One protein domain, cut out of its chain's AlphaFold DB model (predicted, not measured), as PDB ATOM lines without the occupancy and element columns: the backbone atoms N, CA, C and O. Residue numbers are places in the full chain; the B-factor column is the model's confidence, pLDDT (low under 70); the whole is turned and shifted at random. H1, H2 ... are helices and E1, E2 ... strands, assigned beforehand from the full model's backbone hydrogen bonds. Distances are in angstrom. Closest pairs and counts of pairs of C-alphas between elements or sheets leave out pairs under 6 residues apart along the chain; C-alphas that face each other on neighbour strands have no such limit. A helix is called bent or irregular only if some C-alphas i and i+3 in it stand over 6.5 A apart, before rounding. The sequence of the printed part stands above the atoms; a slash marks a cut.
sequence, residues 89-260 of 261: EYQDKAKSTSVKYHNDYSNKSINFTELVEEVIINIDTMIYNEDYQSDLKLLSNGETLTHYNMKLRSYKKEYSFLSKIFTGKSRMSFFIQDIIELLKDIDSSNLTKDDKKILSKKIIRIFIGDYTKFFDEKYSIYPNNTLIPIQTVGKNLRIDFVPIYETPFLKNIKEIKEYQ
ATOM      1  N   GLU A  89       3.197  15.968 -66.653       93.56
ATOM      2  CA  GLU A  89       3.024  17.038 -65.662       93.56
ATOM      3  C   GLU A  89       3.460  16.582 -64.265       93.56
ATOM      4  O   GLU A  89       4.189  17.284 -63.565       93.56
ATOM      5  N   TYR A  90       3.100  15.355 -63.882       92.69
ATOM      6  CA  TYR A  90       3.536  14.754 -62.625       92.69
ATOM      7  C   TYR A  90       5.048  14.506 -62.579       92.69
ATOM      8  O   TYR A  90       5.650  14.638 -61.515       92.69
ATOM      9  N   GLN A  91       5.694  14.191 -63.706       89.69
ATOM     10  CA  GLN A  91       7.158  14.099 -63.769       89.69
ATOM     11  C   GLN A  91       7.824  15.443 -63.468       89.69
ATOM     12  O   GLN A  91       8.812  15.489 -62.734       89.69
ATOM     13  N   ASP A  92       7.287  16.540 -63.993       88.81
ATOM     14  CA  ASP A  92       7.825  17.872 -63.721       88.81
ATOM     15  C   ASP A  92       7.470  18.352 -62.302       88.81
ATOM     16  O   ASP A  92       8.303  18.956 -61.610       88.81
ATOM     17  N   LYS A  93       6.291  17.976 -61.791       87.38
ATOM     18  CA  LYS A  93       5.918  18.151 -60.379       87.38
ATOM     19  C   LYS A  93       6.858  17.378 -59.447       87.38
ATOM     20  O   LYS A  93       7.240  17.910 -58.410       87.38
ATOM     21  N   ALA A  94       7.305  16.175 -59.807       85.94
ATOM     22  CA  ALA A  94       8.255  15.397 -59.005       85.94
ATOM     23  C   ALA A  94       9.623  16.091 -58.875       85.94
ATOM     24  O   ALA A  94      10.193  16.137 -57.785       85.94
ATOM     25  N   LYS A  95      10.129  16.685 -59.964       83.81
ATOM     26  CA  LYS A  95      11.397  17.442 -59.960       83.81
ATOM     27  C   LYS A  95      11.325  18.699 -59.086       83.81
ATOM     28  O   LYS A  95      12.319  19.084 -58.477       83.81
ATOM     29  N   SER A  96      10.159  19.341 -59.033       82.56
ATOM     30  CA  SER A  96       9.932  20.567 -58.254       82.56
ATOM     31  C   SER A  96       9.467  20.310 -56.817       82.56
ATOM     32  O   SER A  96       9.640  21.165 -55.944       82.56
ATOM     33  N   THR A  97       8.913  19.130 -56.532       80.56
ATOM     34  CA  THR A  97       8.547  18.713 -55.178       80.56
ATOM     35  C   THR A  97       9.819  18.391 -54.419       80.56
ATOM     36  O   THR A  97      10.432  17.350 -54.636       80.56
ATOM     37  N   SER A  98      10.215  19.291 -53.521       76.25
ATOM     38  CA  SER A  98      11.421  19.116 -52.727       76.25
ATOM     39  C   SER A  98      11.194  19.204 -51.226       76.25
ATOM     40  O   SER A  98      10.287  19.876 -50.718       76.25
ATOM     41  N   VAL A  99      12.066  18.514 -50.496       72.00
ATOM     42  CA  VAL A  99      12.197  18.634 -49.051       72.00
ATOM     43  C   VAL A  99      13.496  19.366 -48.770       72.00
ATOM     44  O   VAL A  99      14.581  18.923 -49.138       72.00
ATOM     45  N   LYS A 100      13.375  20.511 -48.097       67.88
ATOM     46  CA  LYS A 100      14.534  21.210 -47.548       67.88
ATOM     47  C   LYS A 100      15.077  20.414 -46.369       67.88
ATOM     48  O   LYS A 100      14.321  20.117 -45.433       67.88
ATOM     49  N   TYR A 101      16.369  20.131 -46.428       64.19
ATOM     50  CA  TYR A 101      17.160  19.534 -45.368       64.19
ATOM     51  C   TYR A 101      18.267  20.510 -44.956       64.19
ATOM     52  O   TYR A 101      18.878  21.157 -45.807       64.19
ATOM     53  N   HIS A 102      18.479  20.667 -43.650       55.41
ATOM     54  CA  HIS A 102      19.619  21.411 -43.116       55.41
ATOM     55  C   HIS A 102      20.738  20.409 -42.838       55.41
ATOM     56  O   HIS A 102      20.596  19.578 -41.941       55.41
ATOM     57  N   ASN A 103      21.841  20.510 -43.578       54.25
ATOM     58  CA  ASN A 103      23.108  19.898 -43.190       54.25
ATOM     59  C   ASN A 103      24.106  21.006 -42.797       54.25
ATOM     60  O   ASN A 103      23.891  22.164 -43.154       54.25
ATOM     61  N   ASP A 104      25.191  20.663 -42.096       44.66
ATOM     62  CA  ASP A 104      26.144  21.617 -41.480       44.66
ATOM     63  C   ASP A 104      26.778  22.604 -42.469       44.66
ATOM     64  O   ASP A 104      27.312  23.627 -42.054       44.66
ATOM     65  N   TYR A 105      26.698  22.324 -43.771       43.62
ATOM     66  CA  TYR A 105      27.366  23.103 -44.809       43.62
ATOM     67  C   TYR A 105      26.424  23.698 -45.871       43.62
ATOM     68  O   TYR A 105      26.891  24.490 -46.683       43.62
ATOM     69  N   SER A 106      25.118  23.370 -45.898       46.44
ATOM     70  CA  SER A 106      24.129  24.056 -46.764       46.44
ATOM     71  C   SER A 106      22.674  23.597 -46.564       46.44
ATOM     72  O   SER A 106      22.380  22.503 -46.076       46.44
ATOM     73  N   ASN A 107      21.747  24.443 -47.033       58.69
ATOM     74  CA  ASN A 107      20.363  24.074 -47.323       58.69
ATOM     75  C   ASN A 107      20.302  23.254 -48.615       58.69
ATOM     76  O   ASN A 107      20.156  23.826 -49.698       58.69
ATOM     77  N   LYS A 108      20.379  21.925 -48.517       68.38
ATOM     78  CA  LYS A 108      20.162  21.050 -49.675       68.38
ATOM     79  C   LYS A 108      18.657  20.837 -49.869       68.38
ATOM     80  O   LYS A 108      17.913  20.555 -48.926       68.38
ATOM     81  N   SER A 109      18.194  21.033 -51.098       74.62
ATOM     82  CA  SER A 109      16.821  20.758 -51.516       74.62
ATOM     83  C   SER A 109      16.826  19.440 -52.276       74.62
ATOM     84  O   SER A 109      17.310  19.409 -53.400       74.62
ATOM     85  N   ILE A 110      16.303  18.380 -51.666       78.56
ATOM     86  CA  ILE A 110      16.233  17.048 -52.279       78.56
ATOM     87  C   ILE A 110      14.888  16.932 -52.991       78.56
ATOM     88  O   ILE A 110      13.847  17.144 -52.358       78.56
ATOM     89  N   ASN A 111      14.903  16.651 -54.293       82.00
ATOM     90  CA  ASN A 111      13.684  16.424 -55.075       82.00
ATOM     91  C   ASN A 111      13.187  14.973 -54.935       82.00
ATOM     92  O   ASN A 111      13.861  14.115 -54.367       82.00
ATOM     93  N   PHE A 112      11.980  14.687 -55.427       79.75
ATOM     94  CA  PHE A 112      11.376  13.362 -55.272       79.75
ATOM     95  C   PHE A 112      12.161  12.253 -56.000       79.75
ATOM     96  O   PHE A 112      12.162  11.105 -55.554       79.75
ATOM     97  N   THR A 113      12.846  12.588 -57.097       79.06
ATOM     98  CA  THR A 113      13.643  11.632 -57.881       79.06
ATOM     99  C   THR A 113      14.937  11.211 -57.181       79.06
ATOM    100  O   THR A 113      15.355  10.071 -57.327       79.06
ATOM    101  N   GLU A 114      15.533  12.093 -56.379       82.06
ATOM    102  CA  GLU A 114      16.755  11.836 -55.596       82.06
ATOM    103  C   GLU A 114      16.460  11.235 -54.211       82.06
ATOM    104  O   GLU A 114      17.361  10.802 -53.494       82.06
ATOM    105  N   LEU A 115      15.189  11.210 -53.804       82.75
ATOM    106  CA  LEU A 115      14.804  10.890 -52.434       82.75
ATOM    107  C   LEU A 115      15.153   9.449 -52.023       82.75
ATOM    108  O   LEU A 115      15.481   9.242 -50.859       82.75
ATOM    109  N   VAL A 116      15.130   8.468 -52.935       82.25
ATOM    110  CA  VAL A 116      15.536   7.080 -52.615       82.25
ATOM    111  C   VAL A 116      16.991   7.033 -52.166       82.25
ATOM    112  O   VAL A 116      17.293   6.473 -51.118       82.25
ATOM    113  N   GLU A 117      17.880   7.632 -52.957       82.75
ATOM    114  CA  GLU A 117      19.320   7.632 -52.707       82.75
ATOM    115  C   GLU A 117      19.639   8.337 -51.387       82.75
ATOM    116  O   GLU A 117      20.369   7.813 -50.552       82.75
ATOM    117  N   GLU A 118      19.002   9.479 -51.137       85.88
ATOM    118  CA  GLU A 118      19.176  10.212 -49.883       85.88
ATOM    119  C   GLU A 118      18.613   9.450 -48.674       85.88
ATOM    120  O   GLU A 118      19.227   9.455 -47.608       85.88
ATOM    121  N   VAL A 119      17.482   8.749 -48.813       85.50
ATOM    122  CA  VAL A 119      16.968   7.862 -47.755       85.50
ATOM    123  C   VAL A 119      17.974   6.756 -47.441       85.50
ATOM    124  O   VAL A 119      18.233   6.517 -46.264       85.50
ATOM    125  N   ILE A 120      18.580   6.138 -48.457       84.19
ATOM    126  CA  ILE A 120      19.615   5.108 -48.288       84.19
ATOM    127  C   ILE A 120      20.818   5.677 -47.530       84.19
ATOM    128  O   ILE A 120      21.174   5.148 -46.481       84.19
ATOM    129  N   ILE A 121      21.379   6.798 -47.990       86.56
ATOM    130  CA  ILE A 121      22.556   7.431 -47.371       86.56
ATOM    131  C   ILE A 121      22.300   7.774 -45.900       86.56
ATOM    132  O   ILE A 121      23.157   7.541 -45.045       86.56
ATOM    133  N   ASN A 122      21.126   8.330 -45.587       87.88
ATOM    134  CA  ASN A 122      20.787   8.707 -44.215       87.88
ATOM    135  C   ASN A 122      20.534   7.476 -43.331       87.88
ATOM    136  O   ASN A 122      20.879   7.510 -42.152       87.88
ATOM    137  N   ILE A 123      19.974   6.389 -43.876       87.94
ATOM    138  CA  ILE A 123      19.861   5.116 -43.154       87.94
ATOM    139  C   ILE A 123      21.254   4.555 -42.877       87.94
ATOM    140  O   ILE A 123      21.542   4.284 -41.718       87.94
ATOM    141  N   ASP A 124      22.125   4.449 -43.885       86.31
ATOM    142  CA  ASP A 124      23.507   3.975 -43.725       86.31
ATOM    143  C   ASP A 124      24.251   4.765 -42.651       86.31
ATOM    144  O   ASP A 124      24.779   4.209 -41.688       86.31
ATOM    145  N   THR A 125      24.240   6.089 -42.779       88.69
ATOM    146  CA  THR A 125      24.936   6.975 -41.842       88.69
ATOM    147  C   THR A 125      24.410   6.796 -40.416       88.69
ATOM    148  O   THR A 125      25.192   6.773 -39.466       88.69
ATOM    149  N   MET A 126      23.096   6.617 -40.255       90.06
ATOM    150  CA  MET A 126      22.476   6.394 -38.952       90.06
ATOM    151  C   MET A 126      22.812   5.018 -38.369       90.06
ATOM    152  O   MET A 126      23.166   4.938 -37.197       90.06
ATOM    153  N   ILE A 127      22.729   3.932 -39.146       88.94
ATOM    154  CA  ILE A 127      22.947   2.577 -38.612       88.94
ATOM    155  C   ILE A 127      24.391   2.354 -38.159       88.94
ATOM    156  O   ILE A 127      24.607   1.608 -37.209       88.94
ATOM    157  N   TYR A 128      25.373   3.009 -38.777       89.38
ATOM    158  CA  TYR A 128      26.777   2.902 -38.363       89.38
ATOM    159  C   TYR A 128      27.159   3.874 -37.239       89.38
ATOM    160  O   TYR A 128      28.296   3.859 -36.773       89.38
ATOM    161  N   ASN A 129      26.229   4.711 -36.776       93.19
ATOM    162  CA  ASN A 129      26.490   5.682 -35.728       93.19
ATOM    163  C   ASN A 129      26.499   5.037 -34.324       93.19
ATOM    164  O   ASN A 129      25.591   4.290 -33.955       93.19
ATOM    165  N   GLU A 130      27.506   5.363 -33.509       94.56
ATOM    166  CA  GLU A 130      27.680   4.791 -32.162       94.56
ATOM    167  C   GLU A 130      26.560   5.174 -31.182       94.56
ATOM    168  O   GLU A 130      26.110   4.331 -30.396       94.56
ATOM    169  N   ASP A 131      26.067   6.418 -31.242       94.19
ATOM    170  CA  ASP A 131      24.941   6.857 -30.412       94.19
ATOM    171  C   ASP A 131      23.674   6.081 -30.779       94.19
ATOM    172  O   ASP A 131      22.918   5.685 -29.895       94.19
ATOM    173  N   TYR A 132      23.452   5.833 -32.072       93.31
ATOM    174  CA  TYR A 132      22.302   5.067 -32.549       93.31
ATOM    175  C   TYR A 132      22.350   3.617 -32.049       93.31
ATOM    176  O   TYR A 132      21.369   3.111 -31.504       93.31
ATOM    177  N   GLN A 133      23.508   2.958 -32.151       91.69
ATOM    178  CA  GLN A 133      23.696   1.601 -31.625       91.69
ATOM    179  C   GLN A 133      23.517   1.530 -30.103       91.69
ATOM    180  O   GLN A 133      23.004   0.542 -29.573       91.69
ATOM    181  N   SER A 134      23.916   2.582 -29.389       92.38
ATOM    182  CA  SER A 134      23.704   2.697 -27.946       92.38
ATOM    183  C   SER A 134      22.223   2.880 -27.611       92.38
ATOM    184  O   SER A 134      21.699   2.177 -26.748       92.38
ATOM    185  N   ASP A 135      21.525   3.746 -28.342       91.75
ATOM    186  CA  ASP A 135      20.089   3.987 -28.193       91.75
ATOM    187  C   ASP A 135      19.259   2.715 -28.449       91.75
ATOM    188  O   ASP A 135      18.324   2.433 -27.699       91.75
ATOM    189  N   LEU A 136      19.647   1.878 -29.421       90.62
ATOM    190  CA  LEU A 136      19.025   0.564 -29.641       90.62
ATOM    191  C   LEU A 136      19.140  -0.368 -28.423       90.62
ATOM    192  O   LEU A 136      18.188  -1.084 -28.103       90.62
ATOM    193  N   LYS A 137      20.276  -0.349 -27.712       91.06
ATOM    194  CA  LYS A 137      20.460  -1.145 -26.485       91.06
ATOM    195  C   LYS A 137      19.587  -0.625 -25.345       91.06
ATOM    196  O   LYS A 137      18.950  -1.427 -24.665       91.06
ATOM    197  N   LEU A 138      19.506   0.696 -25.164       89.00
ATOM    198  CA  LEU A 138      18.639   1.314 -24.150       89.00
ATOM    199  C   LEU A 138      17.170   0.919 -24.366       89.00
ATOM    200  O   LEU A 138      16.491   0.499 -23.429       89.00
ATOM    201  N   LEU A 139      16.704   0.941 -25.618       87.31
ATOM    202  CA  LEU A 139      15.353   0.504 -25.980       87.31
ATOM    203  C   LEU A 139      15.115  -0.980 -25.684       87.31
ATOM    204  O   LEU A 139      14.052  -1.337 -25.178       87.31
ATOM    205  N   SER A 140      16.102  -1.844 -25.949       85.69
ATOM    206  CA  SER A 140      16.001  -3.273 -25.618       85.69
ATOM    207  C   SER A 140      15.882  -3.536 -24.109       85.69
ATOM    208  O   SER A 140      15.282  -4.529 -23.707       85.69
ATOM    209  N   ASN A 141      16.363  -2.601 -23.283       89.00
ATOM    210  CA  ASN A 141      16.236  -2.624 -21.826       89.00
ATOM    211  C   ASN A 141      14.942  -1.954 -21.316       89.00
ATOM    212  O   ASN A 141      14.745  -1.838 -20.108       89.00
ATOM    213  N   GLY A 142      14.055  -1.511 -22.215       85.62
ATOM    214  CA  GLY A 142      12.782  -0.870 -21.875       85.62
ATOM    215  C   GLY A 142      12.875   0.631 -21.586       85.62
ATOM    216  O   GLY A 142      11.894   1.222 -21.128       85.62
ATOM    217  N   GLU A 143      14.017   1.272 -21.848       88.06
ATOM    218  CA  GLU A 143      14.154   2.715 -21.667       88.06
ATOM    219  C   GLU A 143      13.419   3.498 -22.762       88.06
ATOM    220  O   GLU A 143      13.350   3.094 -23.921       88.06
ATOM    221  N   THR A 144      12.861   4.653 -22.393       84.88
ATOM    222  CA  THR A 144      12.141   5.524 -23.331       84.88
ATOM    223  C   THR A 144      13.025   6.682 -23.771       84.88
ATOM    224  O   THR A 144      13.489   7.467 -22.946       84.88
ATOM    225  N   LEU A 145      13.175   6.847 -25.084       86.81
ATOM    226  CA  LEU A 145      13.846   8.003 -25.670       86.81
ATOM    227  C   LEU A 145      12.844   9.126 -25.949       86.81
ATOM    228  O   LEU A 145      11.728   8.911 -26.433       86.81
ATOM    229  N   THR A 146      13.252  10.357 -25.652       86.44
ATOM    230  CA  THR A 146      12.465  11.563 -25.926       86.44
ATOM    231  C   THR A 146      13.121  12.405 -27.011       86.44
ATOM    232  O   THR A 146      14.320  12.315 -27.279       86.44
ATOM    233  N   HIS A 147      12.348  13.307 -27.605       81.75
ATOM    234  CA  HIS A 147      12.851  14.279 -28.567       81.75
ATOM    235  C   HIS A 147      14.007  15.124 -28.003       81.75
ATOM    236  O   HIS A 147      14.886  15.535 -28.757       81.75
ATOM    237  N   TYR A 148      14.034  15.379 -26.689       83.44
ATOM    238  CA  TYR A 148      15.146  16.089 -26.059       83.44
ATOM    239  C   TYR A 148      16.440  15.265 -26.105       83.44
ATOM    240  O   TYR A 148      17.475  15.811 -26.484       83.44
ATOM    241  N   ASN A 149      16.370  13.955 -25.835       86.12
ATOM    242  CA  ASN A 149      17.521  13.054 -25.970       86.12
ATOM    243  C   ASN A 149      18.071  13.089 -27.406       86.12
ATOM    244  O   ASN A 149      19.268  13.278 -27.605       86.12
ATOM    245  N   MET A 150      17.185  13.030 -28.408       85.75
ATOM    246  CA  MET A 150      17.577  13.035 -29.825       85.75
ATOM    247  C   MET A 150      18.251  14.332 -30.274       85.75
ATOM    248  O   MET A 150      19.041  14.321 -31.213       85.75
ATOM    249  N   LYS A 151      17.966  15.474 -29.629       83.19
ATOM    250  CA  LYS A 151      18.580  16.760 -30.003       83.19
ATOM    251  C   LYS A 151      20.087  16.812 -29.765       83.19
ATOM    252  O   LYS A 151      20.716  17.695 -30.352       83.19
ATOM    253  N   LEU A 152      20.606  15.930 -28.913       86.88
ATOM    254  CA  LEU A 152      22.012  15.852 -28.523       86.88
ATOM    255  C   LEU A 152      22.761  14.718 -29.233       86.88
ATOM    256  O   LEU A 152      23.981  14.665 -29.143       86.88
ATOM    257  N   ARG A 153      22.049  13.823 -29.928       88.75
ATOM    258  CA  ARG A 153      22.664  12.696 -30.632       88.75
ATOM    259  C   ARG A 153      23.392  13.151 -31.887       88.75
ATOM    260  O   ARG A 153      22.924  14.035 -32.607       88.75
ATOM    261  N   SER A 154      24.502  12.488 -32.183       91.00
ATOM    262  CA  SER A 154      25.298  12.740 -33.385       91.00
ATOM    263  C   SER A 154      24.542  12.419 -34.685       91.00
ATOM    264  O   SER A 154      24.699  13.153 -35.655       91.00
ATOM    265  N   TYR A 155      23.635  11.432 -34.683       90.69
ATOM    266  CA  TYR A 155      22.773  11.080 -35.830       90.69
ATOM    267  C   TYR A 155      21.453  11.882 -35.914       90.69
ATOM    268  O   TYR A 155      20.500  11.511 -36.606       90.69
ATOM    269  N   LYS A 156      21.330  12.987 -35.165       88.56
ATOM    270  CA  LYS A 156      20.097  13.793 -35.091       88.56
ATOM    271  C   LYS A 156      19.576  14.220 -36.459       88.56
ATOM    272  O   LYS A 156      18.365  14.384 -36.627       88.56
ATOM    273  N   LYS A 157      20.468  14.511 -37.405       85.56
ATOM    274  CA  LYS A 157      20.060  15.077 -38.689       85.56
ATOM    275  C   LYS A 157      19.439  14.004 -39.569       85.56
ATOM    276  O   LYS A 157      18.341  14.223 -40.077       85.56
ATOM    277  N   GLU A 158      20.070  12.837 -39.627       88.75
ATOM    278  CA  GLU A 158      19.574  11.633 -40.280       88.75
ATOM    279  C   GLU A 158      18.205  11.284 -39.695       88.75
ATOM    280  O   GLU A 158      17.221  11.183 -40.425       88.75
ATOM    281  N   TYR A 159      18.093  11.251 -38.361       87.19
ATOM    282  CA  TYR A 159      16.812  11.090 -37.671       87.19
ATOM    283  C   TYR A 159      15.772  12.135 -38.112       87.19
ATOM    284  O   TYR A 159      14.646  11.781 -38.456       87.19
ATOM    285  N   SER A 160      16.120  13.422 -38.117       84.31
ATOM    286  CA  SER A 160      15.199  14.509 -38.479       84.31
ATOM    287  C   SER A 160      14.694  14.377 -39.920       84.31
ATOM    288  O   SER A 160      13.501  14.552 -40.188       84.31
ATOM    289  N   PHE A 161      15.588  14.023 -40.846       85.38
ATOM    290  CA  PHE A 161      15.253  13.757 -42.238       85.38
ATOM    291  C   PHE A 161      14.325  12.549 -42.370       85.38
ATOM    292  O   PHE A 161      13.212  12.681 -42.885       85.38
ATOM    293  N   LEU A 162      14.749  11.395 -41.853       86.31
ATOM    294  CA  LEU A 162      14.025  10.132 -41.971       86.31
ATOM    295  C   LEU A 162      12.660  10.217 -41.280       86.31
ATOM    296  O   LEU A 162      11.652   9.852 -41.879       86.31
ATOM    297  N   SER A 163      12.582  10.796 -40.081       83.81
ATOM    298  CA  SER A 163      11.322  11.018 -39.359       83.81
ATOM    299  C   SER A 163      10.346  11.866 -40.185       83.81
ATOM    300  O   SER A 163       9.169  11.527 -40.318       83.81
ATOM    301  N   LYS A 164      10.817  12.929 -40.849       81.56
ATOM    302  CA  LYS A 164       9.958  13.753 -41.715       81.56
ATOM    303  C   LYS A 164       9.398  12.968 -42.904       81.56
ATOM    304  O   LYS A 164       8.235  13.165 -43.251       81.56
ATOM    305  N   ILE A 165      10.192  12.089 -43.511       83.00
ATOM    306  CA  ILE A 165       9.771  11.265 -44.653       83.00
ATOM    307  C   ILE A 165       8.831  10.137 -44.206       83.00
ATOM    308  O   ILE A 165       7.730   9.994 -44.745       83.00
ATOM    309  N   PHE A 166       9.221   9.373 -43.185       85.00
ATOM    310  CA  PHE A 166       8.524   8.160 -42.761       85.00
ATOM    311  C   PHE A 166       7.248   8.415 -41.952       85.00
ATOM    312  O   PHE A 166       6.348   7.579 -41.992       85.00
ATOM    313  N   THR A 167       7.096   9.573 -41.296       80.38
ATOM    314  CA  THR A 167       5.846   9.941 -40.590       80.38
ATOM    315  C   THR A 167       4.642  10.141 -41.514       80.38
ATOM    316  O   THR A 167       3.519  10.262 -41.026       80.38
ATOM    317  N   GLY A 168       4.844  10.214 -42.834       73.69
ATOM    318  CA  GLY A 168       3.756  10.438 -43.789       73.69
ATOM    319  C   GLY A 168       3.282  11.895 -43.873       73.69
ATOM    320  O   GLY A 168       2.298  12.171 -44.547       73.69
ATOM    321  N   LYS A 169       3.963  12.836 -43.202       76.25
ATOM    322  CA  LYS A 169       3.567  14.259 -43.125       76.25
ATOM    323  C   LYS A 169       4.397  15.180 -44.022       76.25
ATOM    324  O   LYS A 169       4.378  16.400 -43.858       76.25
ATOM    325  N   SER A 170       5.169  14.616 -44.946       77.81
ATOM    326  CA  SER A 170       5.998  15.392 -45.867       77.81
ATOM    327  C   SER A 170       5.269  15.697 -47.176       77.81
ATOM    328  O   SER A 170       4.361  14.974 -47.581       77.81
ATOM    329  N   ARG A 171       5.736  16.727 -47.900       80.44
ATOM    330  CA  ARG A 171       5.318  16.983 -49.294       80.44
ATOM    331  C   ARG A 171       5.506  15.760 -50.196       80.44
ATOM    332  O   ARG A 171       4.706  15.557 -51.095       80.44
ATOM    333  N   MET A 172       6.513  14.932 -49.917       79.88
ATOM    334  CA  MET A 172       6.758  13.688 -50.652       79.88
ATOM    335  C   MET A 172       5.671  12.653 -50.376       79.88
ATOM    336  O   MET A 172       5.209  11.986 -51.290       79.88
ATOM    337  N   SER A 173       5.223  12.548 -49.124       80.62
ATOM    338  CA  SER A 173       4.127  11.656 -48.742       80.62
ATOM    339  C   SER A 173       2.813  12.055 -49.417       80.62
ATOM    340  O   SER A 173       2.096  11.177 -49.882       80.62
ATOM    341  N   PHE A 174       2.530  13.359 -49.530       84.25
ATOM    342  CA  PHE A 174       1.380  13.852 -50.296       84.25
ATOM    343  C   PHE A 174       1.529  13.582 -51.793       84.25
ATOM    344  O   PHE A 174       0.601  13.083 -52.405       84.25
ATOM    345  N   PHE A 175       2.715  13.792 -52.368       87.62
ATOM    346  CA  PHE A 175       2.951  13.468 -53.775       87.62
ATOM    347  C   PHE A 175       2.737  11.975 -54.081       87.62
ATOM    348  O   PHE A 175       2.157  11.636 -55.104       87.62
ATOM    349  N   ILE A 176       3.131  11.070 -53.177       86.62
ATOM    350  CA  ILE A 176       2.817   9.635 -53.292       86.62
ATOM    351  C   ILE A 176       1.303   9.379 -53.297       86.62
ATOM    352  O   ILE A 176       0.845   8.519 -54.046       86.62
ATOM    353  N   GLN A 177       0.531  10.107 -52.487       87.75
ATOM    354  CA  GLN A 177      -0.932  10.007 -52.498       87.75
ATOM    355  C   GLN A 177      -1.514  10.506 -53.825       87.75
ATOM    356  O   GLN A 177      -2.317   9.791 -54.415       87.75
ATOM    357  N   ASP A 178      -1.019  11.624 -54.364       90.88
ATOM    358  CA  ASP A 178      -1.429  12.104 -55.692       90.88
ATOM    359  C   ASP A 178      -1.162  11.035 -56.784       90.88
ATOM    360  O   ASP A 178      -1.955  10.847 -57.705       90.88
ATOM    361  N   ILE A 179      -0.053  10.286 -56.682       92.00
ATOM    362  CA  ILE A 179       0.256   9.172 -57.599       92.00
ATOM    363  C   ILE A 179      -0.727   8.001 -57.435       92.00
ATOM    364  O   ILE A 179      -1.109   7.382 -58.430       92.00
ATOM    365  N   ILE A 180      -1.134   7.680 -56.203       91.62
ATOM    366  CA  ILE A 180      -2.152   6.652 -55.932       91.62
ATOM    367  C   ILE A 180      -3.499   7.068 -56.530       91.62
ATOM    368  O   ILE A 180      -4.170   6.244 -57.149       91.62
ATOM    369  N   GLU A 181      -3.886   8.333 -56.374       92.94
ATOM    370  CA  GLU A 181      -5.108   8.881 -56.967       92.94
ATOM    371  C   GLU A 181      -5.069   8.798 -58.496       92.94
ATOM    372  O   GLU A 181      -5.996   8.259 -59.094       92.94
ATOM    373  N   LEU A 182      -3.951   9.167 -59.131       95.00
ATOM    374  CA  LEU A 182      -3.784   9.020 -60.581       95.00
ATOM    375  C   LEU A 182      -3.946   7.563 -61.056       95.00
ATOM    376  O   LEU A 182      -4.528   7.305 -62.111       95.00
ATOM    377  N   LEU A 183      -3.441   6.590 -60.292       94.31
ATOM    378  CA  LEU A 183      -3.630   5.169 -60.606       94.31
ATOM    379  C   LEU A 183      -5.101   4.743 -60.481       94.31
ATOM    380  O   LEU A 183      -5.581   3.986 -61.327       94.31
ATOM    381  N   LYS A 184      -5.829   5.258 -59.482       94.38
ATOM    382  CA  LYS A 184      -7.275   5.029 -59.307       94.38
ATOM    383  C   LYS A 184      -8.092   5.664 -60.437       94.38
ATOM    384  O   LYS A 184      -9.033   5.044 -60.939       94.38
ATOM    385  N   ASP A 185      -7.703   6.847 -60.900       94.12
ATOM    386  CA  ASP A 185      -8.333   7.516 -62.042       94.12
ATOM    387  C   ASP A 185      -8.133   6.718 -63.337       94.12
ATOM    388  O   ASP A 185      -9.073   6.504 -64.106       94.12
ATOM    389  N   ILE A 186      -6.927   6.185 -63.559       93.62
ATOM    390  CA  ILE A 186      -6.655   5.292 -64.693       93.62
ATOM    391  C   ILE A 186      -7.490   4.014 -64.589       93.62
ATOM    392  O   ILE A 186      -8.087   3.600 -65.587       93.62
ATOM    393  N   ASP A 187      -7.564   3.391 -63.412       92.00
ATOM    394  CA  ASP A 187      -8.305   2.142 -63.227       92.00
ATOM    395  C   ASP A 187      -9.823   2.318 -63.396       92.00
ATOM    396  O   ASP A 187     -10.488   1.464 -63.985       92.00
ATOM    397  N   SER A 188     -10.375   3.463 -62.993       92.12
ATOM    398  CA  SER A 188     -11.800   3.785 -63.154       92.12
ATOM    399  C   SER A 188     -12.180   4.322 -64.544       92.12
ATOM    400  O   SER A 188     -13.361   4.356 -64.893       92.12
ATOM    401  N   SER A 189     -11.202   4.686 -65.380       91.06
ATOM    402  CA  SER A 189     -11.435   5.245 -66.719       91.06
ATOM    403  C   SER A 189     -12.009   4.248 -67.746       91.06
ATOM    404  O   SER A 189     -12.047   3.028 -67.539       91.06
ATOM    405  N   ASN A 190     -12.391   4.762 -68.923       86.31
ATOM    406  CA  ASN A 190     -12.891   3.963 -70.054       86.31
ATOM    407  C   ASN A 190     -11.782   3.295 -70.890       86.31
ATOM    408  O   ASN A 190     -12.064   2.747 -71.959       86.31
ATOM    409  N   LEU A 191     -10.531   3.338 -70.428       88.88
ATOM    410  CA  LEU A 191      -9.401   2.708 -71.099       88.88
ATOM    411  C   LEU A 191      -9.577   1.189 -71.235       88.88
ATOM    412  O   LEU A 191     -10.161   0.515 -70.378       88.88
ATOM    413  N   THR A 192      -8.988   0.623 -72.288       87.69
ATOM    414  CA  THR A 192      -8.850  -0.834 -72.396       87.69
ATOM    415  C   THR A 192      -7.985  -1.385 -71.259       87.69
ATOM    416  O   THR A 192      -7.105  -0.700 -70.735       87.69
ATOM    417  N   LYS A 193      -8.189  -2.658 -70.894       88.94
ATOM    418  CA  LYS A 193      -7.370  -3.332 -69.868       88.94
ATOM    419  C   LYS A 193      -5.869  -3.251 -70.175       88.94
ATOM    420  O   LYS A 193      -5.066  -3.055 -69.265       88.94
ATOM    421  N   ASP A 194      -5.500  -3.366 -71.449       87.81
ATOM    422  CA  ASP A 194      -4.106  -3.293 -71.884       87.81
ATOM    423  C   ASP A 194      -3.530  -1.882 -71.715       87.81
ATOM    424  O   ASP A 194      -2.420  -1.737 -71.202       87.81
ATOM    425  N   ASP A 195      -4.281  -0.836 -72.073       89.94
ATOM    426  CA  ASP A 195      -3.825   0.547 -71.901       89.94
ATOM    427  C   ASP A 195      -3.698   0.929 -70.422       89.94
ATOM    428  O   ASP A 195      -2.675   1.499 -70.034       89.94
ATOM    429  N   LYS A 196      -4.661   0.533 -69.573       93.44
ATOM    430  CA  LYS A 196      -4.569   0.703 -68.109       93.44
ATOM    431  C   LYS A 196      -3.292   0.075 -67.561       93.44
ATOM    432  O   LYS A 196      -2.547   0.712 -66.812       93.44
ATOM    433  N   LYS A 197      -2.988  -1.153 -67.993       92.00
ATOM    434  CA  LYS A 197      -1.775  -1.877 -67.595       92.00
ATOM    435  C   LYS A 197      -0.500  -1.181 -68.071       92.00
ATOM    436  O   LYS A 197       0.479  -1.127 -67.327       92.00
ATOM    437  N   ILE A 198      -0.483  -0.659 -69.298       92.38
ATOM    438  CA  ILE A 198       0.671   0.065 -69.851       92.38
ATOM    439  C   ILE A 198       0.926   1.357 -69.067       92.38
ATOM    440  O   ILE A 198       2.066   1.601 -68.663       92.38
ATOM    441  N   LEU A 199      -0.113   2.160 -68.821       94.19
ATOM    442  CA  LEU A 199       0.006   3.429 -68.098       94.19
ATOM    443  C   LEU A 199       0.397   3.215 -66.635       94.19
ATOM    444  O   LEU A 199       1.345   3.842 -66.168       94.19
ATOM    445  N   SER A 200      -0.236   2.263 -65.946       93.50
ATOM    446  CA  SER A 200       0.096   1.935 -64.553       93.50
ATOM    447  C   SER A 200       1.551   1.485 -64.422       93.50
ATOM    448  O   SER A 200       2.298   2.003 -63.594       93.50
ATOM    449  N   LYS A 201       2.026   0.606 -65.319       91.50
ATOM    450  CA  LYS A 201       3.445   0.213 -65.362       91.50
ATOM    451  C   LYS A 201       4.378   1.391 -65.623       91.50
ATOM    452  O   LYS A 201       5.472   1.425 -65.063       91.50
ATOM    453  N   LYS A 202       3.979   2.332 -66.481       91.94
ATOM    454  CA  LYS A 202       4.755   3.542 -66.773       91.94
ATOM    455  C   LYS A 202       4.879   4.415 -65.520       91.94
ATOM    456  O   LYS A 202       6.003   4.751 -65.161       91.94
ATOM    457  N   ILE A 203       3.775   4.693 -64.824       91.69
ATOM    458  CA  ILE A 203       3.749   5.449 -63.558       91.69
ATOM    459  C   ILE A 203       4.628   4.774 -62.506       91.69
ATOM    460  O   ILE A 203       5.547   5.400 -61.980       91.69
ATOM    461  N   ILE A 204       4.413   3.478 -62.256       88.69
ATOM    462  CA  ILE A 204       5.187   2.715 -61.269       88.69
ATOM    463  C   ILE A 204       6.678   2.785 -61.595       88.69
ATOM    464  O   ILE A 204       7.480   3.072 -60.714       88.69
ATOM    465  N   ARG A 205       7.064   2.577 -62.860       88.44
ATOM    466  CA  ARG A 205       8.468   2.645 -63.281       88.44
ATOM    467  C   ARG A 205       9.081   4.025 -63.046       88.44
ATOM    468  O   ARG A 205      10.232   4.087 -62.636       88.44
ATOM    469  N   ILE A 206       8.349   5.093 -63.354       87.50
ATOM    470  CA  ILE A 206       8.849   6.469 -63.264       87.50
ATOM    471  C   ILE A 206       9.007   6.906 -61.808       87.50
ATOM    472  O   ILE A 206      10.039   7.462 -61.456       87.50
ATOM    473  N   PHE A 207       7.984   6.689 -60.980       86.06
ATOM    474  CA  PHE A 207       7.921   7.311 -59.656       86.06
ATOM    475  C   PHE A 207       8.336   6.368 -58.530       86.06
ATOM    476  O   PHE A 207       8.870   6.814 -57.522       86.06
ATOM    477  N   ILE A 208       8.095   5.067 -58.686       81.94
ATOM    478  CA  ILE A 208       8.230   4.088 -57.598       81.94
ATOM    479  C   ILE A 208       9.305   3.043 -57.915       81.94
ATOM    480  O   ILE A 208       9.706   2.293 -57.035       81.94
ATOM    481  N   GLY A 209       9.812   2.988 -59.149       79.19
ATOM    482  CA  GLY A 209      10.679   1.913 -59.633       79.19
ATOM    483  C   GLY A 209      11.957   1.712 -58.819       79.19
ATOM    484  O   GLY A 209      12.382   0.574 -58.638       79.19
ATOM    485  N   ASP A 210      12.549   2.785 -58.301       76.12
ATOM    486  CA  ASP A 210      13.753   2.682 -57.471       76.12
ATOM    487  C   ASP A 210      13.418   2.428 -55.994       76.12
ATOM    488  O   ASP A 210      14.115   1.661 -55.330       76.12
ATOM    489  N   TYR A 211      12.272   2.920 -55.509       75.00
ATOM    490  CA  TYR A 211      11.741   2.561 -54.189       75.00
ATOM    491  C   TYR A 211      11.386   1.076 -54.109       75.00
ATOM    492  O   TYR A 211      11.687   0.411 -53.121       75.00
ATOM    493  N   THR A 212      10.737   0.522 -55.140       71.19
ATOM    494  CA  THR A 212      10.304  -0.876 -55.114       71.19
ATOM    495  C   THR A 212      11.479  -1.823 -54.985       71.19
ATOM    496  O   THR A 212      11.327  -2.775 -54.230       71.19
ATOM    497  N   LYS A 213      12.603  -1.549 -55.665       69.56
ATOM    498  CA  LYS A 213      13.855  -2.317 -55.560       69.56
ATOM    499  C   LYS A 213      14.454  -2.225 -54.165       69.56
ATOM    500  O   LYS A 213      14.869  -3.241 -53.628       69.56
ATOM    501  N   PHE A 214      14.473  -1.024 -53.594       67.81
ATOM    502  CA  PHE A 214      15.049  -0.798 -52.276       67.81
ATOM    503  C   PHE A 214      14.318  -1.585 -51.174       67.81
ATOM    504  O   PHE A 214      14.950  -2.104 -50.262       67.81
ATOM    505  N   PHE A 215      12.996  -1.725 -51.296       65.25
ATOM    506  CA  PHE A 215      12.146  -2.381 -50.297       65.25
ATOM    507  C   PHE A 215      11.613  -3.756 -50.720       65.25
ATOM    508  O   PHE A 215      10.662  -4.263 -50.123       65.25
ATOM    509  N   ASP A 216      12.129  -4.335 -51.801       67.31
ATOM    510  CA  ASP A 216      11.824  -5.718 -52.163       67.31
ATOM    511  C   ASP A 216      12.721  -6.639 -51.335       67.31
ATOM    512  O   ASP A 216      13.938  -6.503 -51.381       67.31
ATOM    513  N   GLU A 217      12.145  -7.580 -50.587       59.44
ATOM    514  CA  GLU A 217      12.880  -8.452 -49.654       59.44
ATOM    515  C   GLU A 217      14.007  -9.232 -50.341       59.44
ATOM    516  O   GLU A 217      15.027  -9.538 -49.732       59.44
ATOM    517  N   LYS A 218      13.849  -9.509 -51.640       54.34
ATOM    518  CA  LYS A 218      14.854 -10.195 -52.460       54.34
ATOM    519  C   LYS A 218      16.077  -9.327 -52.789       54.34
ATOM    520  O   LYS A 218      17.136  -9.868 -53.102       54.34
ATOM    521  N   TYR A 219      15.921  -8.006 -52.766       51.94
ATOM    522  CA  TYR A 219      16.930  -7.022 -53.172       51.94
ATOM    523  C   TYR A 219      17.260  -6.019 -52.059       51.94
ATOM    524  O   TYR A 219      18.041  -5.094 -52.283       51.94
ATOM    525  N   SER A 220      16.665  -6.198 -50.879       56.94
ATOM    526  CA  SER A 220      16.811  -5.297 -49.749       56.94
ATOM    527  C   SER A 220      18.262  -5.269 -49.292       56.94
ATOM    528  O   SER A 220      18.833  -6.293 -48.917       56.94
ATOM    529  N   ILE A 221      18.849  -4.075 -49.316       59.53
ATOM    530  CA  ILE A 221      20.212  -3.823 -48.830       59.53
ATOM    531  C   ILE A 221      20.258  -3.951 -47.297       59.53
ATOM    532  O   ILE A 221      21.301  -4.265 -46.728       59.53
ATOM    533  N   TYR A 222      19.112  -3.777 -46.627       62.72
ATOM    534  CA  TYR A 222      18.999  -3.818 -45.172       62.72
ATOM    535  C   TYR A 222      18.116  -4.969 -44.694       62.72
ATOM    536  O   TYR A 222      17.150  -5.339 -45.365       62.72
ATOM    537  N   PRO A 223      18.383  -5.530 -43.508       62.03
ATOM    538  CA  PRO A 223      17.471  -6.494 -42.926       62.03
ATOM    539  C   PRO A 223      16.121  -5.819 -42.639       62.03
ATOM    540  O   PRO A 223      16.055  -4.663 -42.217       62.03
ATOM    541  N   ASN A 224      15.023  -6.544 -42.873       61.56
ATOM    542  CA  ASN A 224      13.661  -6.018 -42.723       61.56
ATOM    543  C   ASN A 224      13.411  -5.387 -41.339       61.56
ATOM    544  O   ASN A 224      12.572  -4.512 -41.199       61.56
ATOM    545  N   ASN A 225      14.147  -5.782 -40.304       72.12
ATOM    546  CA  ASN A 225      13.987  -5.281 -38.944       72.12
ATOM    547  C   ASN A 225      14.746  -3.979 -38.627       72.12
ATOM    548  O   ASN A 225      14.744  -3.588 -37.461       72.12
ATOM    549  N   THR A 226      15.377  -3.303 -39.596       82.31
ATOM    550  CA  THR A 226      15.993  -1.993 -39.332       82.31
ATOM    551  C   THR A 226      14.954  -1.047 -38.739       82.31
ATOM    552  O   THR A 226      13.892  -0.824 -39.323       82.31
ATOM    553  N   LEU A 227      15.256  -0.511 -37.559       87.94
ATOM    554  CA  LEU A 227      14.370   0.392 -36.842       87.94
ATOM    555  C   LEU A 227      14.665   1.836 -37.246       87.94
ATOM    556  O   LEU A 227      15.817   2.239 -37.337       87.94
ATOM    557  N   ILE A 228      13.629   2.632 -37.481       87.62
ATOM    558  CA  ILE A 228      13.764   4.067 -37.718       87.62
ATOM    559  C   ILE A 228      13.179   4.815 -36.531       87.62
ATOM    560  O   ILE A 228      12.036   4.541 -36.151       87.62
ATOM    561  N   PRO A 229      13.912   5.790 -35.976       87.00
ATOM    562  CA  PRO A 229      13.367   6.690 -34.980       87.00
ATOM    563  C   PRO A 229      12.309   7.600 -35.610       87.00
ATOM    564  O   PRO A 229      12.578   8.384 -36.524       87.00
ATOM    565  N   ILE A 230      11.089   7.516 -35.094       85.19
ATOM    566  CA  ILE A 230       9.926   8.280 -35.528       85.19
ATOM    567  C   ILE A 230       9.385   9.050 -34.336       85.19
ATOM    568  O   ILE A 230       9.144   8.506 -33.261       85.19
ATOM    569  N   GLN A 231       9.154  10.342 -34.544       77.88
ATOM    570  CA  GLN A 231       8.502  11.158 -33.533       77.88
ATOM    571  C   GLN A 231       6.995  10.907 -33.556       77.88
ATOM    572  O   GLN A 231       6.308  11.294 -34.507       77.88
ATOM    573  N   THR A 232       6.462  10.309 -32.493       67.88
ATOM    574  CA  THR A 232       5.015  10.200 -32.307       67.88
ATOM    575  C   THR A 232       4.448  11.503 -31.742       67.88
ATOM    576  O   THR A 232       5.042  12.182 -30.900       67.88
ATOM    577  N   VAL A 233       3.289  11.917 -32.265       58.88
ATOM    578  CA  VAL A 233       2.626  13.153 -31.830       58.88
ATOM    579  C   VAL A 233       1.861  12.873 -30.538       58.88
ATOM    580  O   VAL A 233       0.913  12.096 -30.539       58.88
ATOM    581  N   GLY A 234       2.268  13.515 -29.440       59.41
ATOM    582  CA  GLY A 234       1.646  13.385 -28.121       59.41
ATOM    583  C   GLY A 234       2.318  14.269 -27.063       59.41
ATOM    584  O   GLY A 234       3.333  14.908 -27.342       59.41
ATOM    585  N   LYS A 235       1.763  14.294 -25.839       50.50
ATOM    586  CA  LYS A 235       2.163  15.203 -24.737       50.50
ATOM    587  C   LYS A 235       3.642  15.113 -24.310       50.50
ATOM    588  O   LYS A 235       4.138  16.072 -23.735       50.50
ATOM    589  N   ASN A 236       4.349  14.023 -24.633       59.72
ATOM    590  CA  ASN A 236       5.709  13.760 -24.137       59.72
ATOM    591  C   ASN A 236       6.811  13.765 -25.212       59.72
ATOM    592  O   ASN A 236       7.949  13.442 -24.888       59.72
ATOM    593  N   LEU A 237       6.505  14.108 -26.475       76.25
ATOM    594  CA  LEU A 237       7.490  14.110 -27.575       76.25
ATOM    595  C   LEU A 237       8.351  12.825 -27.608       76.25
ATOM    596  O   LEU A 237       9.572  12.883 -27.759       76.25
ATOM    597  N   ARG A 238       7.715  11.673 -27.385       82.81
ATOM    598  CA  ARG A 238       8.370  10.365 -27.356       82.81
ATOM    599  C   ARG A 238       8.885  10.000 -28.749       82.81
ATOM    600  O   ARG A 238       8.319  10.418 -29.762       82.81
ATOM    601  N   ILE A 239       9.975   9.242 -28.775       84.81
ATOM    602  CA  ILE A 239      10.590   8.729 -29.993       84.81
ATOM    603  C   ILE A 239      10.419   7.223 -30.006       84.81
ATOM    604  O   ILE A 239      10.893   6.530 -29.109       84.81
ATOM    605  N   ASP A 240       9.728   6.740 -31.028       86.44
ATOM    606  CA  ASP A 240       9.482   5.324 -31.241       86.44
ATOM    607  C   ASP A 240      10.393   4.807 -32.341       86.44
ATOM    608  O   ASP A 240      10.491   5.402 -33.410       86.44
ATOM    609  N   PHE A 241      11.059   3.691 -32.077       88.56
ATOM    610  CA  PHE A 241      11.890   3.009 -33.055       88.56
ATOM    611  C   PHE A 241      11.038   1.936 -33.712       88.56
ATOM    612  O   PHE A 241      10.735   0.906 -33.115       88.56
ATOM    613  N   VAL A 242      10.591   2.232 -34.926       88.00
ATOM    614  CA  VAL A 242       9.621   1.414 -35.655       88.00
ATOM    615  C   VAL A 242      10.338   0.725 -36.809       88.00
ATOM    616  O   VAL A 242      11.129   1.387 -37.487       88.00
ATOM    617  N   PRO A 243      10.083  -0.564 -37.083       86.81
ATOM    618  CA  PRO A 243      10.645  -1.209 -38.260       86.81
ATOM    619  C   PRO A 243      10.296  -0.436 -39.533       86.81
ATOM    620  O   PRO A 243       9.144  -0.034 -39.725       86.81
ATOM    621  N   ILE A 244      11.279  -0.253 -40.422       80.94
ATOM    622  CA  ILE A 244      11.130   0.507 -41.674       80.94
ATOM    623  C   ILE A 244       9.820   0.138 -42.393       80.94
ATOM    624  O   ILE A 244       9.047   1.026 -42.757       80.94
ATOM    625  N   TYR A 245       9.520  -1.158 -42.547       79.69
ATOM    626  CA  TYR A 245       8.353  -1.670 -43.290       79.69
ATOM    627  C   TYR A 245       6.983  -1.342 -42.688       79.69
ATOM    628  O   TYR A 245       5.978  -1.478 -43.395       79.69
ATOM    629  N   GLU A 246       6.918  -0.943 -41.420       83.88
ATOM    630  CA  GLU A 246       5.666  -0.584 -40.744       83.88
ATOM    631  C   GLU A 246       5.328   0.902 -40.884       83.88
ATOM    632  O   GLU A 246       4.218   1.331 -40.548       83.88
ATOM    633  N   THR A 247       6.262   1.691 -41.418       83.38
ATOM    634  CA  THR A 247       6.098   3.135 -41.558       83.38
ATOM    635  C   THR A 247       4.991   3.506 -42.556       83.38
ATOM    636  O   THR A 247       4.815   2.834 -43.581       83.38
ATOM    637  N   PRO A 248       4.240   4.600 -42.306       81.81
ATOM    638  CA  PRO A 248       3.221   5.107 -43.228       81.81
ATOM    639  C   PRO A 248       3.707   5.281 -44.669       81.81
ATOM    640  O   PRO A 248       2.999   4.921 -45.606       81.81
ATOM    641  N   PHE A 249       4.929   5.792 -44.853       79.44
ATOM    642  CA  PHE A 249       5.515   5.961 -46.183       79.44
ATOM    643  C   PHE A 249       5.562   4.635 -46.950       79.44
ATOM    644  O   PHE A 249       5.131   4.571 -48.099       79.44
ATOM    645  N   LEU A 250       6.003   3.555 -46.300       77.88
ATOM    646  CA  LEU A 250       6.098   2.257 -46.953       77.88
ATOM    647  C   LEU A 250       4.781   1.547 -47.183       77.88
ATOM    648  O   LEU A 250       4.656   0.825 -48.174       77.88
ATOM    649  N   LYS A 251       3.794   1.765 -46.317       81.75
ATOM    650  CA  LYS A 251       2.434   1.276 -46.565       81.75
ATOM    651  C   LYS A 251       1.897   1.821 -47.892       81.75
ATOM    652  O   LYS A 251       1.420   1.039 -48.707       81.75
ATOM    653  N   ASN A 252       2.106   3.110 -48.165       82.06
ATOM    654  CA  ASN A 252       1.678   3.731 -49.422       82.06
ATOM    655  C   ASN A 252       2.439   3.171 -50.640       82.06
ATOM    656  O   ASN A 252       1.846   2.909 -51.682       82.06
ATOM    657  N   ILE A 253       3.749   2.925 -50.516       79.31
ATOM    658  CA  ILE A 253       4.541   2.297 -51.593       79.31
ATOM    659  C   ILE A 253       4.052   0.868 -51.890       79.31
ATOM    660  O   ILE A 253       4.031   0.453 -53.050       79.31
ATOM    661  N   LYS A 254       3.643   0.112 -50.861       80.12
ATOM    662  CA  LYS A 254       3.060  -1.229 -51.023       80.12
ATOM    663  C   LYS A 254       1.706  -1.186 -51.737       80.12
ATOM    664  O   LYS A 254       1.514  -2.002 -52.630       80.12
ATOM    665  N   GLU A 255       0.834  -0.225 -51.421       83.12
ATOM    666  CA  GLU A 255      -0.442  -0.022 -52.137       83.12
ATOM    667  C   GLU A 255      -0.201   0.186 -53.643       83.12
ATOM    668  O   GLU A 255      -0.835  -0.457 -54.475       83.12
ATOM    669  N   ILE A 256       0.801   0.990 -54.019       81.31
ATOM    670  CA  ILE A 256       1.123   1.216 -55.438       81.31
ATOM    671  C   ILE A 256       1.596  -0.072 -56.144       81.31
ATOM    672  O   ILE A 256       1.293  -0.275 -57.323       81.31
ATOM    673  N   LYS A 257       2.299  -0.979 -55.446       77.44
ATOM    674  CA  LYS A 257       2.722  -2.272 -56.026       77.44
ATOM    675  C   LYS A 257       1.530  -3.147 -56.441       77.44
ATOM    676  O   LYS A 257       1.692  -3.988 -57.326       77.44
ATOM    677  N   GLU A 258       0.347  -2.972 -55.854       82.94
ATOM    678  CA  GLU A 258      -0.836  -3.769 -56.206       82.94
ATOM    679  C   GLU A 258      -1.306  -3.509 -57.645       82.94
ATOM    680  O   GLU A 258      -1.704  -4.450 -58.331       82.94
ATOM    681  N   TYR A 259      -1.106  -2.290 -58.156       80.19
ATOM    682  CA  TYR A 259      -1.422  -1.893 -59.535       80.19
ATOM    683  C   TYR A 259      -0.454  -2.469 -60.589       80.19
ATOM    684  O   TYR A 259      -0.591  -2.207 -61.786       80.19
ATOM    685  N   GLN A 260       0.556  -3.247 -60.178       71.50
ATOM    686  CA  GLN A 260       1.508  -3.892 -61.090       71.50
ATOM    687  C   GLN A 260       1.008  -5.241 -61.648       71.50
ATOM    688  O   GLN A 260       1.539  -5.701 -62.670       71.50
TER     689      GLN A 260
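This is residues 89 to 260 of the 261 residues of an uncharacterized protein of Nonlabens arenilitoris (UniProt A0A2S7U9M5). The domain is an elongated helical body: H6, H7 and H8 make an up-and-down bundle in one half, and in the other half H5 lies between two strand hairpins, E1 with E2 and E3 with E4, while H2 crosses H5. H3 and H4 lie at the end far from the bundle. The printed part has 172 residues, with eight named helices and four named strands in the order H1 E1 E2 H2 H3 H4 H5 H6 H7 E3 E4 H8; both two-stranded sheets are antiparallel, and the class is mostly helix. The whole is compact, with a radius of gyration of the C-alphas of 17.7 A and spans of 56 by 34 by 33 A.

E1, residues 98 to 103, and E2, residues 106 to 111, form an antiparallel hairpin at 152 degrees, with N 99 and O 110 within hydrogen-bond range at 2.9 A. The closest C-alphas of E1 and H5, residues 156 to 166, are those of Tyr 101 and Phe 161, 6.8 A apart. Those of H5 and E3, residues 227 to 231, are Ser 163 and Ile 230, 4.9 A. E3 forms a hairpin with E4, residues 238 to 243, antiparallel at 148 degrees, with N 230 and O 240 at 2.8 A. H2, residues 115 to 127, touches H5 at a steep tilt of 45 degrees, opposite ways; the closest C-alphas are those of Asn 122 and Glu 158, 5.1 A. H6, residues 171 to 188, H7, residues 193 to 214, and H8, residues 248 to 258, form the bundle, each running against the one before it. H6 and H7 are a helical hairpin at a shallow tilt of 22 degrees, closest at the C-alphas of Ile 186 and Lys 196, 6.1 A. H6 touches H8 with residues 173 to 180 alone, closest at Ile 180 and Ile 256, 6.4 A between C-alphas. H7 is irregular, with C-alphas 207 and 210 7.8 A apart, and has a kink of 68 degrees near residue 208. H1, residues 89 to 96, is close to but not clearly touching H6, at 7.7 A between C-alphas 94 and 175. H3, residues 130 to 140, and H4, residues 147 to 150, are apart. Every O i to N i+4 pair is within hydrogen-bond range in H1, H2, H3, H5 and H6, against 14 of 18 in H7 and 6 of 7 in H8; H4 is too short for such a pair.

H1 begins at C-alpha 89, (3.024, 17.038, -65.662). H2 is 18.1 A long, H6 25.7 A and H7 28.6 A. H8, 16.2 A long, ends at C-alpha 258, (-0.836, -3.769, -56.206).

The C-alphas of Asn 141 and Asn 190, the two farthest apart, are 56.7 A apart. The printed part has no cut. The link from H7 to E3 is long, residues 215 to 226. Mean pLDDT of the printed part is 81.6; residues 100 to 108, 213 to 224 and 232 to 236 are under 70.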